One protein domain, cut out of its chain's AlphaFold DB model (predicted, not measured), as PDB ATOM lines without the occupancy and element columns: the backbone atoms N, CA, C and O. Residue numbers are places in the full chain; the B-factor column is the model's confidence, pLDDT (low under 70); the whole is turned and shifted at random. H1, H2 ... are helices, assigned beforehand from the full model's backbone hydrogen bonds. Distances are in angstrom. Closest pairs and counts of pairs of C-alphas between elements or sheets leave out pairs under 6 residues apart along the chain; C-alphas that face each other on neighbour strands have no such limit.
ATOM      1  N   MET A  89     106.592 -59.645-203.931       93.19
ATOM      2  CA  MET A  89     106.843 -58.487-203.093       93.19
ATOM      3  C   MET A  89     107.040 -57.286-204.006       93.19
ATOM      4  O   MET A  89     107.928 -57.287-204.855       93.19
ATOM      5  N   LEU A  90     106.212 -56.262-203.821       92.31
ATOM      6  CA  LEU A  90     106.243 -55.042-204.620       92.31
ATOM      7  C   LEU A  90     106.389 -53.826-203.693       92.31
ATOM      8  O   LEU A  90     105.384 -53.249-203.272       92.31
ATOM      9  N   PRO A  91     107.627 -53.461-203.310       90.81
ATOM     10  CA  PRO A  91     107.892 -52.253-202.532       90.81
ATOM     11  C   PRO A  91     107.502 -50.998-203.317       90.81
ATOM     12  O   PRO A  91     107.445 -51.030-204.543       90.81
ATOM     13  N   GLY A  92     107.287 -49.874-202.629       88.56
ATOM     14  CA  GLY A  92     106.995 -48.592-203.287       88.56
ATOM     15  C   GLY A  92     105.581 -48.486-203.865       88.56
ATOM     16  O   GLY A  92     105.346 -47.673-204.755       88.56
ATOM     17  N   PHE A  93     104.641 -49.294-203.373       90.62
ATOM     18  CA  PHE A  93     103.230 -49.204-203.733       90.62
ATOM     19  C   PHE A  93     102.578 -47.992-203.045       90.62
ATOM     20  O   PHE A  93     102.557 -47.909-201.819       90.62
ATOM     21  N   ARG A  94     102.091 -47.028-203.835       88.69
ATOM     22  CA  ARG A  94     101.475 -45.770-203.368       88.69
ATOM     23  C   ARG A  94     100.052 -45.923-202.832       88.69
ATOM     24  O   ARG A  94      99.734 -45.221-201.875       88.69
ATOM     25  N   PRO A  95      99.170 -46.736-203.448       88.06
ATOM     26  CA  PRO A  95      97.805 -46.867-202.962       88.06
ATOM     27  C   PRO A  95      97.786 -47.369-201.517       88.06
ATOM     28  O   PRO A  95      98.325 -48.427-201.199       88.06
ATOM     29  N   GLU A  96      97.166 -46.580-200.646       86.31
ATOM     30  CA  GLU A  96      96.979 -46.926-199.239       86.31
ATOM     31  C   GLU A  96      95.924 -48.025-199.080       86.31
ATOM     32  O   GLU A  96      95.095 -48.251-199.963       86.31
ATOM     33  N   ILE A  97      95.919 -48.667-197.914       84.06
ATOM     34  CA  ILE A  97      94.900 -49.649-197.540       84.06
ATOM     35  C   ILE A  97      93.536 -48.948-197.498       84.06
ATOM     36  O   ILE A  97      93.372 -47.928-196.828       84.06
ATOM     37  N   GLY A  98      92.560 -49.491-198.225       84.12
ATOM     38  CA  GLY A  98      91.206 -48.940-198.291       84.12
ATOM     39  C   GLY A  98      90.162 -49.771-197.547       84.12
ATOM     40  O   GLY A  98      90.456 -50.807-196.951       84.12
ATOM     41  N   SER A  99      88.917 -49.297-197.577       80.19
ATOM     42  CA  SER A  99      87.807 -49.845-196.790       80.19
ATOM     43  C   SER A  99      87.174 -51.112-197.378       80.19
ATOM     44  O   SER A  99      86.557 -51.877-196.638       80.19
ATOM     45  N   MET A 100      87.331 -51.381-198.680       77.25
ATOM     46  CA  MET A 100      86.732 -52.550-199.334       77.25
ATOM     47  C   MET A 100      87.736 -53.697-199.419       77.25
ATOM     48  O   MET A 100      88.612 -53.695-200.277       77.25
ATOM     49  N   PHE A 101      87.617 -54.689-198.531       79.12
ATOM     50  CA  PHE A 101      88.532 -55.844-198.467       79.12
ATOM     51  C   PHE A 101      90.020 -55.451-198.331       79.12
ATOM     52  O   PHE A 101      90.898 -56.144-198.842       79.12
ATOM     53  N   GLY A 102      90.306 -54.317-197.676       81.19
ATOM     54  CA  GLY A 102      91.659 -53.757-197.561       81.19
ATOM     55  C   GLY A 102      92.149 -53.010-198.810       81.19
ATOM     56  O   GLY A 102      93.299 -52.579-198.850       81.19
ATOM     57  N   GLN A 103      91.300 -52.838-199.826       85.38
ATOM     58  CA  GLN A 103      91.622 -52.196-201.102       85.38
ATOM     59  C   GLN A 103      90.990 -50.810-201.195       85.38
ATOM     60  O   GLN A 103      89.879 -50.577-200.705       85.38
ATOM     61  N   LYS A 104      91.712 -49.882-201.828       84.06
ATOM     62  CA  LYS A 104      91.261 -48.503-202.049       84.06
ATOM     63  C   LYS A 104      90.638 -48.388-203.431       84.06
ATOM     64  O   LYS A 104      91.153 -48.947-204.400       84.06
ATOM     65  N   ASP A 105      89.507 -47.700-203.493       80.06
ATOM     66  CA  ASP A 105      88.765 -47.498-204.729       80.06
ATOM     67  C   ASP A 105      89.245 -46.221-205.428       80.06
ATOM     68  O   ASP A 105      89.127 -45.119-204.891       80.06
ATOM     69  N   TYR A 106      89.817 -46.395-206.620       75.38
ATOM     70  CA  TYR A 106      90.216 -45.321-207.535       75.38
ATOM     71  C   TYR A 106      89.446 -45.416-208.871       75.38
ATOM     72  O   TYR A 106      89.969 -45.045-209.920       75.38
ATOM     73  N   GLY A 107      88.228 -45.975-208.854       75.00
ATOM     74  CA  GLY A 107      87.448 -46.372-210.039       75.00
ATOM     75  C   GLY A 107      87.586 -47.863-210.376       75.00
ATOM     76  O   GLY A 107      86.770 -48.430-211.098       75.00
ATOM     77  N   THR A 108      88.600 -48.513-209.804       79.12
ATOM     78  CA  THR A 108      88.760 -49.965-209.692       79.12
ATOM     79  C   THR A 108      89.370 -50.264-208.327       79.12
ATOM     80  O   THR A 108      90.133 -49.441-207.818       79.12
ATOM     81  N   LEU A 109      89.099 -51.439-207.755       84.38
ATOM     82  CA  LEU A 109      89.757 -51.875-206.521       84.38
ATOM     83  C   LEU A 109      91.264 -52.070-206.763       84.38
ATOM     84  O   LEU A 109      91.651 -52.800-207.676       84.38
ATOM     85  N   VAL A 110      92.100 -51.418-205.953       87.00
ATOM     86  CA  VAL A 110      93.572 -51.450-206.033       87.00
ATOM     87  C   VAL A 110      94.134 -52.013-204.724       87.00
ATOM     88  O   VAL A 110      93.707 -51.536-203.668       87.00
ATOM     89  N   PRO A 111      95.079 -52.982-204.711       81.06
ATOM     90  CA  PRO A 111      95.785 -53.685-205.808       81.06
ATOM     91  C   PRO A 111      94.945 -54.520-206.791       81.06
ATOM     92  O   PRO A 111      95.439 -54.933-207.836       81.06
ATOM     93  N   GLY A 112      93.694 -54.814-206.453       86.56
ATOM     94  CA  GLY A 112      92.833 -55.739-207.184       86.56
ATOM     95  C   GLY A 112      92.624 -57.050-206.428       86.56
ATOM     96  O   GLY A 112      93.482 -57.523-205.680       86.56
ATOM     97  N   LEU A 113      91.460 -57.671-206.641       86.00
ATOM     98  CA  LEU A 113      91.100 -58.945-206.004       86.00
ATOM     99  C   LEU A 113      92.082 -60.070-206.350       86.00
ATOM    100  O   LEU A 113      92.379 -60.879-205.483       86.00
ATOM    101  N   GLY A 114      92.630 -60.095-207.571       86.75
ATOM    102  CA  GLY A 114      93.646 -61.078-207.959       86.75
ATOM    103  C   GLY A 114      94.849 -61.044-207.017       86.75
ATOM    104  O   GLY A 114      95.169 -62.050-206.395       86.75
ATOM    105  N   PHE A 115      95.448 -59.866-206.830       87.25
ATOM    106  CA  PHE A 115      96.573 -59.690-205.912       87.25
ATOM    107  C   PHE A 115      96.194 -60.056-204.464       87.25
ATOM    108  O   PHE A 115      96.963 -60.729-203.782       87.25
ATOM    109  N   ALA A 116      94.985 -59.697-204.010       86.94
ATOM    110  CA  ALA A 116      94.492 -60.061-202.676       86.94
ATOM    111  C   ALA A 116      94.315 -61.582-202.477       86.94
ATOM    112  O   ALA A 116      94.531 -62.082-201.376       86.94
ATOM    113  N   PHE A 117      93.967 -62.320-203.536       89.44
ATOM    114  CA  PHE A 117      93.887 -63.785-203.538       89.44
ATOM    115  C   PHE A 117      95.219 -64.474-203.895       89.44
ATOM    116  O   PHE A 117      95.242 -65.692-204.067       89.44
ATOM    117  N   GLY A 118      96.331 -63.729-203.961       87.88
ATOM    118  CA  GLY A 118      97.672 -64.286-204.166       87.88
ATOM    119  C   GLY A 118      98.074 -64.484-205.629       87.88
ATOM    120  O   GLY A 118      98.928 -65.317-205.917       87.88
ATOM    121  N   ASP A 119      97.478 -63.744-206.561       90.12
ATOM    122  CA  ASP A 119      97.877 -63.746-207.970       90.12
ATOM    123  C   ASP A 119      99.262 -63.104-208.158       90.12
ATOM    124  O   ASP A 119      99.483 -61.932-207.841       90.12
ATOM    125  N   VAL A 120     100.202 -63.882-208.691       91.06
ATOM    126  CA  VAL A 120     101.595 -63.480-208.909       91.06
ATOM    127  C   VAL A 120     101.854 -63.425-210.409       91.06
ATOM    128  O   VAL A 120     102.048 -64.449-211.062       91.06
ATOM    129  N   ARG A 121     101.866 -62.216-210.980       91.38
ATOM    130  CA  ARG A 121     102.096 -62.007-212.418       91.38
ATOM    131  C   ARG A 121     103.117 -60.918-212.666       91.38
ATOM    132  O   ARG A 121     102.995 -59.814-212.149       91.38
ATOM    133  N   ARG A 122     104.048 -61.184-213.582       91.25
ATOM    134  CA  ARG A 122     105.023 -60.185-214.033       91.25
ATOM    135  C   ARG A 122     104.355 -58.968-214.673       91.25
ATOM    136  O   ARG A 122     104.808 -57.839-214.486       91.25
ATOM    137  N   SER A 123     103.260 -59.200-215.397       91.94
ATOM    138  CA  SER A 123     102.462 -58.153-216.036       91.94
ATOM    139  C   SER A 123     101.822 -57.192-215.037       91.94
ATOM    140  O   SER A 123     101.647 -56.029-215.376       91.94
ATOM    141  N   TYR A 124     101.540 -57.628-213.803       91.50
ATOM    142  CA  TYR A 124     100.969 -56.759-212.771       91.50
ATOM    143  C   TYR A 124     101.927 -55.623-212.386       91.50
ATOM    144  O   TYR A 124     101.489 -54.511-212.121       91.50
ATOM    145  N   ILE A 125     103.239 -55.872-212.404       91.31
ATOM    146  CA  ILE A 125     104.245 -54.836-212.123       91.31
ATOM    147  C   ILE A 125     104.237 -53.768-213.227       91.31
ATOM    148  O   ILE A 125     104.314 -52.584-212.916       91.31
ATOM    149  N   ASN A 126     104.078 -54.175-214.494       91.69
ATOM    150  CA  ASN A 126     103.919 -53.234-215.611       91.69
ATOM    151  C   ASN A 126     102.607 -52.453-215.480       91.69
ATOM    152  O   ASN A 126     102.614 -51.234-215.533       91.69
ATOM    153  N   GLU A 127     101.496 -53.134-215.200       91.19
ATOM    154  CA  GLU A 127     100.195 -52.490-215.001       91.19
ATOM    155  C   GLU A 127     100.222 -51.468-213.851       91.19
ATOM    156  O   GLU A 127      99.712 -50.357-213.985       91.19
ATOM    157  N   ALA A 128     100.838 -51.821-212.721       90.81
ATOM    158  CA  ALA A 128     100.979 -50.933-211.572       90.81
ATOM    159  C   ALA A 128     101.901 -49.738-211.870       90.81
ATOM    160  O   ALA A 128     101.662 -48.638-211.369       90.81
ATOM    161  N   ALA A 129     102.935 -49.936-212.692       90.25
ATOM    162  CA  ALA A 129     103.778 -48.859-213.199       90.25
ATOM    163  C   ALA A 129     102.993 -47.908-214.115       90.25
ATOM    164  O   ALA A 129     102.981 -46.702-213.866       90.25
ATOM    165  N   ASP A 130     102.284 -48.455-215.106       90.25
ATOM    166  CA  ASP A 130     101.517 -47.709-216.109       90.25
ATOM    167  C   ASP A 130     100.384 -46.893-215.471       90.25
ATOM    168  O   ASP A 130     100.111 -45.761-215.867       90.25
ATOM    169  N   LYS A 131      99.749 -47.436-214.424       88.75
ATOM    170  CA  LYS A 131      98.710 -46.750-213.636       88.75
ATOM    171  C   LYS A 131      99.269 -45.769-212.596       88.75
ATOM    172  O   LYS A 131      98.503 -45.176-211.837       88.75
ATOM    173  N   GLY A 132     100.590 -45.596-212.523       89.38
ATOM    174  CA  GLY A 132     101.244 -44.665-211.602       89.38
ATOM    175  C   GLY A 132     101.153 -45.063-210.124       89.38
ATOM    176  O   GLY A 132     101.350 -44.216-209.245       89.38
ATOM    177  N   TRP A 133     100.865 -46.335-209.833       90.81
ATOM    178  CA  TRP A 133     100.755 -46.868-208.472       90.81
ATOM    179  C   TRP A 133     102.112 -47.120-207.819       90.81
ATOM    180  O   TRP A 133     102.173 -47.299-206.606       90.81
ATOM    181  N   LEU A 134     103.197 -47.122-208.591       90.19
ATOM    182  CA  LEU A 134     104.551 -47.360-208.096       90.19
ATOM    183  C   LEU A 134     105.353 -46.064-207.957       90.19
ATOM    184  O   LEU A 134     105.232 -45.131-208.753       90.19
ATOM    185  N   VAL A 135     106.198 -46.006-206.930       89.62
ATOM    186  CA  VAL A 135     107.178 -44.932-206.747       89.62
ATOM    187  C   VAL A 135     108.361 -45.156-207.695       89.62
ATOM    188  O   VAL A 135     109.289 -45.904-207.393       89.62
ATOM    189  N   MET A 136     108.315 -44.464-208.833       82.62
ATOM    190  CA  MET A 136     109.341 -44.455-209.885       82.62
ATOM    191  C   MET A 136     110.332 -43.300-209.689       82.62
ATOM    192  O   MET A 136     110.281 -42.309-210.411       82.62
ATOM    193  N   ASN A 137     111.167 -43.367-208.655       81.50
ATOM    194  CA  ASN A 137     112.210 -42.367-208.405       81.50
ATOM    195  C   ASN A 137     113.578 -43.053-208.418       81.50
ATOM    196  O   ASN A 137     113.702 -44.139-207.861       81.50
ATOM    197  N   ASP A 138     114.596 -42.389-208.958       73.00
ATOM    198  CA  ASP A 138     115.996 -42.830-208.953       73.00
ATOM    199  C   ASP A 138     116.549 -43.056-207.533       73.00
ATOM    200  O   ASP A 138     117.465 -43.851-207.332       73.00
ATOM    201  N   ASN A 139     115.961 -42.399-206.524       76.81
ATOM    202  CA  ASN A 139     116.298 -42.609-205.110       76.81
ATOM    203  C   ASN A 139     115.659 -43.873-204.500       76.81
ATOM    204  O   ASN A 139     116.011 -44.259-203.385       76.81
ATOM    205  N   ASN A 140     114.690 -44.496-205.177       76.19
ATOM    206  CA  ASN A 140     114.102 -45.754-204.736       76.19
ATOM    207  C   ASN A 140     114.990 -46.904-205.214       76.19
ATOM    208  O   ASN A 140     115.091 -47.157-206.406       76.19
ATOM    209  N   THR A 141     115.623 -47.608-204.281       78.81
ATOM    210  CA  THR A 141     116.555 -48.706-204.581       78.81
ATOM    211  C   THR A 141     115.964 -50.090-204.317       78.81
ATOM    212  O   THR A 141     116.668 -51.090-204.447       78.81
ATOM    213  N   SER A 142     114.687 -50.179-203.923       89.69
ATOM    214  CA  SER A 142     114.048 -51.446-203.548       89.69
ATOM    215  C   SER A 142     113.393 -52.121-204.760       89.69
ATOM    216  O   SER A 142     112.343 -51.657-205.212       89.69
ATOM    217  N   PRO A 143     113.955 -53.225-205.289       92.12
ATOM    218  CA  PRO A 143     113.371 -53.921-206.428       92.12
ATOM    219  C   PRO A 143     112.103 -54.687-206.041       92.12
ATOM    220  O   PRO A 143     111.905 -55.071-204.885       92.12
TER     221      PRO A 143
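What this domain is: This is residues 89 to 143 of the 536 residues of the protein "Cell surface protein SprA" of Bacteroidales bacterium Barb6 (UniProt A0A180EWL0). There is little regular structure here: the printed part is mostly loop, with two short helices, H1 and H2, set apart from each other. A long opening stretch, residues 89 to 112, leads to H1, and a closing stretch, residues 131 to 143, follows H2. The 55 printed residues include H1 then H2 and no named strand; the class is all helix, with 13 residues in named elements. The whole is compact, radius of gyration of the C-alphas 11.3 A, yet elongated, spanning 32 by 20 by 17 A.

How they stand to each other: Residues 104 to 105 pair antiparallel with residues 109 to 110. H1, residues 113 to 116, and H2, residues 122 to 130, are apart, joined by a tight link of 5 residues. In H2, 4 of 5 O i to N i+4 pairs are within hydrogen-bond range; H1 is too short for such a pair.

Where its parts are: H1 begins at C-alpha 113 (91.100, -58.945, -206.004). H2, 13.1 A long, ends at C-alpha 130 (101.517, -47.709, -216.109).

The domain as a whole: The C-alphas farthest apart, Met 100 and Asp 138, are 32.3 A apart. The printed part has no cut, and no printed residue is under 70 in pLDDT.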